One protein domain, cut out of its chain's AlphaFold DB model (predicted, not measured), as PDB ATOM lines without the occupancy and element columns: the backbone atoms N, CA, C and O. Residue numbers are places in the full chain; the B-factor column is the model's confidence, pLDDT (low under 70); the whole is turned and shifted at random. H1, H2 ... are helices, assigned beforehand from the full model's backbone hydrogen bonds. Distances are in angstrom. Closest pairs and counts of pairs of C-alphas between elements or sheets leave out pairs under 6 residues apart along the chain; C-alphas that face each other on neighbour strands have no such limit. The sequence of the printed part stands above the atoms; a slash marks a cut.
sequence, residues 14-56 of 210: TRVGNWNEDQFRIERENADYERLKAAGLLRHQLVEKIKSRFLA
ATOM      1  N   THR A  14     -35.958  30.330  25.260       83.50
ATOM      2  CA  THR A  14     -37.165  29.914  25.974       83.50
ATOM      3  C   THR A  14     -37.299  30.750  27.240       83.50
ATOM      4  O   THR A  14     -36.393  30.774  28.067       83.50
ATOM      5  N   ARG A  15     -38.437  31.429  27.418       83.75
ATOM      6  CA  ARG A  15     -38.687  32.308  28.571       83.75
ATOM      7  C   ARG A  15     -39.088  31.518  29.820       83.75
ATOM      8  O   ARG A  15     -40.209  31.645  30.305       83.75
ATOM      9  N   VAL A  16     -38.198  30.657  30.301       83.81
ATOM     10  CA  VAL A  16     -38.413  29.822  31.492       83.81
ATOM     11  C   VAL A  16     -37.292  30.070  32.494       83.81
ATOM     12  O   VAL A  16     -36.131  30.195  32.120       83.81
ATOM     13  N   GLY A  17     -37.640  30.138  33.781       83.38
ATOM     14  CA  GLY A  17     -36.669  30.391  34.844       83.38
ATOM     15  C   GLY A  17     -36.038  31.779  34.726       83.38
ATOM     16  O   GLY A  17     -36.736  32.761  34.474       83.38
ATOM     17  N   ASN A  18     -34.718  31.853  34.889       85.00
ATOM     18  CA  ASN A  18     -33.953  33.101  34.899       85.00
ATOM     19  C   ASN A  18     -33.529  33.585  33.500       85.00
ATOM     20  O   ASN A  18     -32.459  34.161  33.310       85.00
ATOM     21  N   TRP A  19     -34.378  33.336  32.504       84.81
ATOM     22  CA  TRP A  19     -34.089  33.615  31.098       84.81
ATOM     23  C   TRP A  19     -33.665  35.071  30.843       84.81
ATOM     24  O   TRP A  19     -32.863  35.334  29.953       84.81
ATOM     25  N   ASN A  20     -34.202  36.017  31.619       86.44
ATOM     26  CA  ASN A  20     -33.909  37.439  31.479       86.44
ATOM     27  C   ASN A  20     -32.465  37.760  31.899       86.44
ATOM     28  O   ASN A  20     -31.767  38.470  31.185       86.44
ATOM     29  N   GLU A  21     -31.989  37.202  33.017       87.31
ATOM     30  CA  GLU A  21     -30.598  37.382  33.457       87.31
ATOM     31  C   GLU A  21     -29.616  36.723  32.483       87.31
ATOM     32  O   GLU A  21     -28.585  37.313  32.159       87.31
ATOM     33  N   ASP A  22     -29.960  35.546  31.949       86.12
ATOM     34  CA  ASP A  22     -29.149  34.882  30.926       86.12
ATOM     35  C   ASP A  22     -29.024  35.736  29.650       86.12
ATOM     36  O   ASP A  22     -27.927  35.833  29.095       86.12
ATOM     37  N   GLN A  23     -30.104  36.395  29.204       84.69
ATOM     38  CA  GLN A  23     -30.067  37.330  28.070       84.69
ATOM     39  C   GLN A  23     -29.200  38.558  28.370       84.69
ATOM     40  O   GLN A  23     -28.306  38.868  27.584       84.69
ATOM     41  N   PHE A  24     -29.383  39.202  29.527       87.56
ATOM     42  CA  PHE A  24     -28.555  40.348  29.922       87.56
ATOM     43  C   PHE A  24     -27.069  39.994  30.019       87.56
ATOM     44  O   PHE A  24     -26.216  40.795  29.629       87.56
ATOM     45  N   ARG A  25     -26.736  38.794  30.515       85.81
ATOM     46  CA  ARG A  25     -25.351  38.315  30.547       85.81
ATOM     47  C   ARG A  25     -24.788  38.184  29.132       85.81
ATOM     48  O   ARG A  25     -23.709  38.709  28.879       85.81
ATOM     49  N   ILE A  26     -25.527  37.548  28.221       87.69
ATOM     50  CA  ILE A  26     -25.107  37.371  26.821       87.69
ATOM     51  C   ILE A  26     -24.927  38.724  26.127       87.69
ATOM     52  O   ILE A  26     -23.921  38.940  25.460       87.69
ATOM     53  N   GLU A  27     -25.869  39.653  26.288       91.06
ATOM     54  CA  GLU A  27     -25.768  40.998  25.712       91.06
ATOM     55  C   GLU A  27     -24.537  41.743  26.232       91.06
ATOM     56  O   GLU A  27     -23.803  42.349  25.451       91.06
ATOM     57  N   ARG A  28     -24.262  41.653  27.539       90.81
ATOM     58  CA  ARG A  28     -23.084  42.275  28.150       90.81
ATOM     59  C   ARG A  28     -21.777  41.645  27.667       90.81
ATOM     60  O   ARG A  28     -20.834  42.378  27.377       90.81
ATOM     61  N   GLU A  29     -21.715  40.318  27.570       91.44
ATOM     62  CA  GLU A  29     -20.561  39.589  27.023       91.44
ATOM     63  C   GLU A  29     -20.328  39.936  25.547       91.44
ATOM     64  O   GLU A  29     -19.192  40.180  25.143       91.44
ATOM     65  N   ASN A  30     -21.398  40.040  24.753       91.75
ATOM     66  CA  ASN A  30     -21.325  40.441  23.349       91.75
ATOM     67  C   ASN A  30     -20.858  41.892  23.196       91.75
ATOM     68  O   ASN A  30     -19.992  42.161  22.365       91.75
ATOM     69  N   ALA A  31     -21.371  42.816  24.010       93.62
ATOM     70  CA  ALA A  31     -20.949  44.215  23.984       93.62
ATOM     71  C   ALA A  31     -19.466  44.371  24.364       93.62
ATOM     72  O   ALA A  31     -18.738  45.135  23.724       93.62
ATOM     73  N   ASP A  32     -18.991  43.626  25.369       92.12
ATOM     74  CA  ASP A  32     -17.570  43.612  25.732       92.12
ATOM     75  C   ASP A  32     -16.711  42.985  24.624       92.12
ATOM     76  O   ASP A  32     -15.677  43.535  24.242       92.12
ATOM     77  N   TYR A  33     -17.179  41.891  24.017       93.44
ATOM     78  CA  TYR A  33     -16.521  41.276  22.869       93.44
ATOM     79  C   TYR A  33     -16.408  42.239  21.680       93.44
ATOM     80  O   TYR A  33     -15.330  42.368  21.104       93.44
ATOM     81  N   GLU A  34     -17.484  42.938  21.315       93.31
ATOM     82  CA  GLU A  34     -17.482  43.925  20.232       93.31
ATOM     83  C   GLU A  34     -16.549  45.098  20.535       93.31
ATOM     84  O   GLU A  34     -15.771  45.503  19.666       93.31
ATOM     85  N   ARG A  35     -16.544  45.585  21.782       94.44
ATOM     86  CA  ARG A  35     -15.602  46.608  22.249       94.44
ATOM     87  C   ARG A  35     -14.151  46.142  22.101       94.44
ATOM     88  O   ARG A  35     -13.330  46.870  21.540       94.44
ATOM     89  N   LEU A  36     -13.822  44.939  22.574       92.19
ATOM     90  CA  LEU A  36     -12.472  44.371  22.480       92.19
ATOM     91  C   LEU A  36     -12.070  44.072  21.029       92.19
ATOM     92  O   LEU A  36     -10.911  44.279  20.658       92.19
ATOM     93  N   LYS A  37     -13.023  43.636  20.197       93.69
ATOM     94  CA  LYS A  37     -12.845  43.412  18.756       93.69
ATOM     95  C   LYS A  37     -12.509  44.708  18.032       93.69
ATOM     96  O   LYS A  37     -11.568  44.719  17.238       93.69
ATOM     97  N   ALA A  38     -13.256  45.777  18.315       92.19
ATOM     98  CA  ALA A  38     -13.040  47.104  17.746       92.19
ATOM     99  C   ALA A  38     -11.694  47.696  18.190       92.19
ATOM    100  O   ALA A  38     -10.982  48.284  17.380       92.19
ATOM    101  N   ALA A  39     -11.299  47.470  19.447       92.44
ATOM    102  CA  ALA A  39      -9.988  47.864  19.958       92.44
ATOM    103  C   ALA A  39      -8.827  46.995  19.428       92.44
ATOM    104  O   ALA A  39      -7.658  47.344  19.601       92.44
ATOM    105  N   GLY A  40      -9.108  45.855  18.788       89.12
ATOM    106  CA  GLY A  40      -8.067  44.960  18.285       89.12
ATOM    107  C   GLY A  40      -7.305  44.215  19.390       89.12
ATOM    108  O   GLY A  40      -6.130  43.884  19.187       89.12
ATOM    109  N   LEU A  41      -7.937  44.040  20.558       89.12
ATOM    110  CA  LEU A  41      -7.366  43.460  21.780       89.12
ATOM    111  C   LEU A  41      -7.781  42.001  21.995       89.12
ATOM    112  O   LEU A  41      -7.372  41.381  22.978       89.12
ATOM    113  N   LEU A  42      -8.576  41.423  21.088       90.62
ATOM    114  CA  LEU A  42      -8.893  40.004  21.173       90.62
ATOM    115  C   LEU A  42      -7.612  39.186  21.034       90.62
ATOM    116  O   LEU A  42      -6.753  39.463  20.195       90.62
ATOM    117  N   ARG A  43      -7.514  38.115  21.824       87.19
ATOM    118  CA  ARG A  43      -6.328  37.254  21.870       87.19
ATOM    119  C   ARG A  43      -5.869  36.794  20.484       87.19
ATOM    120  O   ARG A  43      -4.674  36.794  20.219       87.19
ATOM    121  N   HIS A  44      -6.794  36.425  19.596       88.38
ATOM    122  CA  HIS A  44      -6.440  35.989  18.243       88.38
ATOM    123  C   HIS A  44      -5.854  37.129  17.392       88.38
ATOM    124  O   HIS A  44      -4.877  36.893  16.691       88.38
ATOM    125  N   GLN A  45      -6.368  38.360  17.519       90.19
ATOM    126  CA  GLN A  45      -5.853  39.543  16.814       90.19
ATOM    127  C   GLN A  45      -4.459  39.932  17.322       90.19
ATOM    128  O   GLN A  45      -3.576  40.262  16.534       90.19
ATOM    129  N   LEU A  46      -4.234  39.864  18.638       88.38
ATOM    130  CA  LEU A  46      -2.915  40.112  19.229       88.38
ATOM    131  C   LEU A  46      -1.890  39.069  18.768       88.38
ATOM    132  O   LEU A  46      -0.799  39.423  18.324       88.38
ATOM    133  N   VAL A  47      -2.263  37.787  18.797       88.00
ATOM    134  CA  VAL A  47      -1.413  36.695  18.301       88.00
ATOM    135  C   VAL A  47      -1.124  36.858  16.808       88.00
ATOM    136  O   VAL A  47      -0.001  36.610  16.378       88.00
ATOM    137  N   GLU A  48      -2.096  37.290  16.009       89.19
ATOM    138  CA  GLU A  48      -1.905  37.546  14.581       89.19
ATOM    139  C   GLU A  48      -0.938  38.709  14.323       89.19
ATOM    140  O   GLU A  48      -0.042  38.572  13.490       89.19
ATOM    141  N   LYS A  49      -1.032  39.804  15.092       88.06
ATOM    142  CA  LYS A  49      -0.063  40.916  15.053       88.06
ATOM    143  C   LYS A  49       1.359  40.452  15.387       88.06
ATOM    144  O   LYS A  49       2.312  40.844  14.719       88.06
ATOM    145  N   ILE A  50       1.517  39.599  16.401       87.44
ATOM    146  CA  ILE A  50       2.827  39.035  16.765       87.44
ATOM    147  C   ILE A  50       3.332  38.115  15.645       87.44
ATOM    148  O   ILE A  50       4.472  38.245  15.198       87.44
ATOM    149  N   LYS A  51       2.483  37.216  15.136       87.31
ATOM    150  CA  LYS A  51       2.841  36.292  14.053       87.31
ATOM    151  C   LYS A  51       3.270  37.032  12.793       87.31
ATOM    152  O   LYS A  51       4.324  36.709  12.257       87.31
ATOM    153  N   SER A  52       2.502  38.022  12.343       88.69
ATOM    154  CA  SER A  52       2.822  38.780  11.128       88.69
ATOM    155  C   SER A  52       4.151  39.523  11.257       88.69
ATOM    156  O   SER A  52       4.934  39.561  10.311       88.69
ATOM    157  N   ARG A  53       4.458  40.036  12.452       88.94
ATOM    158  CA  ARG A  53       5.719  40.710  12.744       88.94
ATOM    159  C   ARG A  53       6.925  39.766  12.739       88.94
ATOM    160  O   ARG A  53       7.932  40.074  12.106       88.94
ATOM    161  N   PHE A  54       6.850  38.647  13.459       88.19
ATOM    162  CA  PHE A  54       7.991  37.741  13.654       88.19
ATOM    163  C   PHE A  54       8.195  36.774  12.480       88.19
ATOM    164  O   PHE A  54       9.333  36.429  12.160       88.19
ATOM    165  N   LEU A  55       7.111  36.350  11.826       88.44
ATOM    166  CA  LEU A  55       7.140  35.425  10.688       88.44
ATOM    167  C   LEU A  55       7.163  36.144   9.335       88.44
ATOM    168  O   LEU A  55       7.052  35.485   8.304       88.44
ATOM    169  N   ALA A  56       7.321  37.473   9.321       90.50
ATOM    170  CA  ALA A  56       7.519  38.212   8.082       90.50
ATOM    171  C   ALA A  56       8.691  37.592   7.297       90.50
ATOM    172  O   ALA A  56       9.769  37.404   7.880       90.50
TER     173      ALA A  56
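What this domain is: This is residues 14 to 56 of the 210 residues of an uncharacterized protein of Oikopleura dioica (UniProt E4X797). A long helix, H1, is followed by a shorter one, H2, almost end to end in a thin rod, with a sideways step at the link, residues 40 to 42. The two run in nearly the same direction, and neither folds back on the other. The printed part has 43 residues, with two named helices, H1 then H2, no named strand, and the class all helix. It is extended, with a radius of gyration of the C-alphas of 16.3 A and spans of 52 by 15 by 9 A.

How they stand to each other: H1, residues 19 to 39, and H2, residues 43 to 54, are near each other, with 6 pairs of C-alphas within 10 A and the closest 8.2 A apart. A tight link of 3 residues joins them. In both helices every O i to N i+4 pair is within hydrogen-bond range.

Where its parts are: H1 measures 30.1 A from C-alpha 19 at (-34.089, 33.615, 31.098) to C-alpha 39 at (-9.988, 47.864, 19.958). H2 measures 16.5 A and ends with C-alpha 54 at (7.991, 37.741, 13.654).

The domain as a whole: The C-alphas farthest apart, of Gly 17 and Ala 56, are 52.2 A apart. The printed part has no cut, and no printed residue is under 70 in pLDDT.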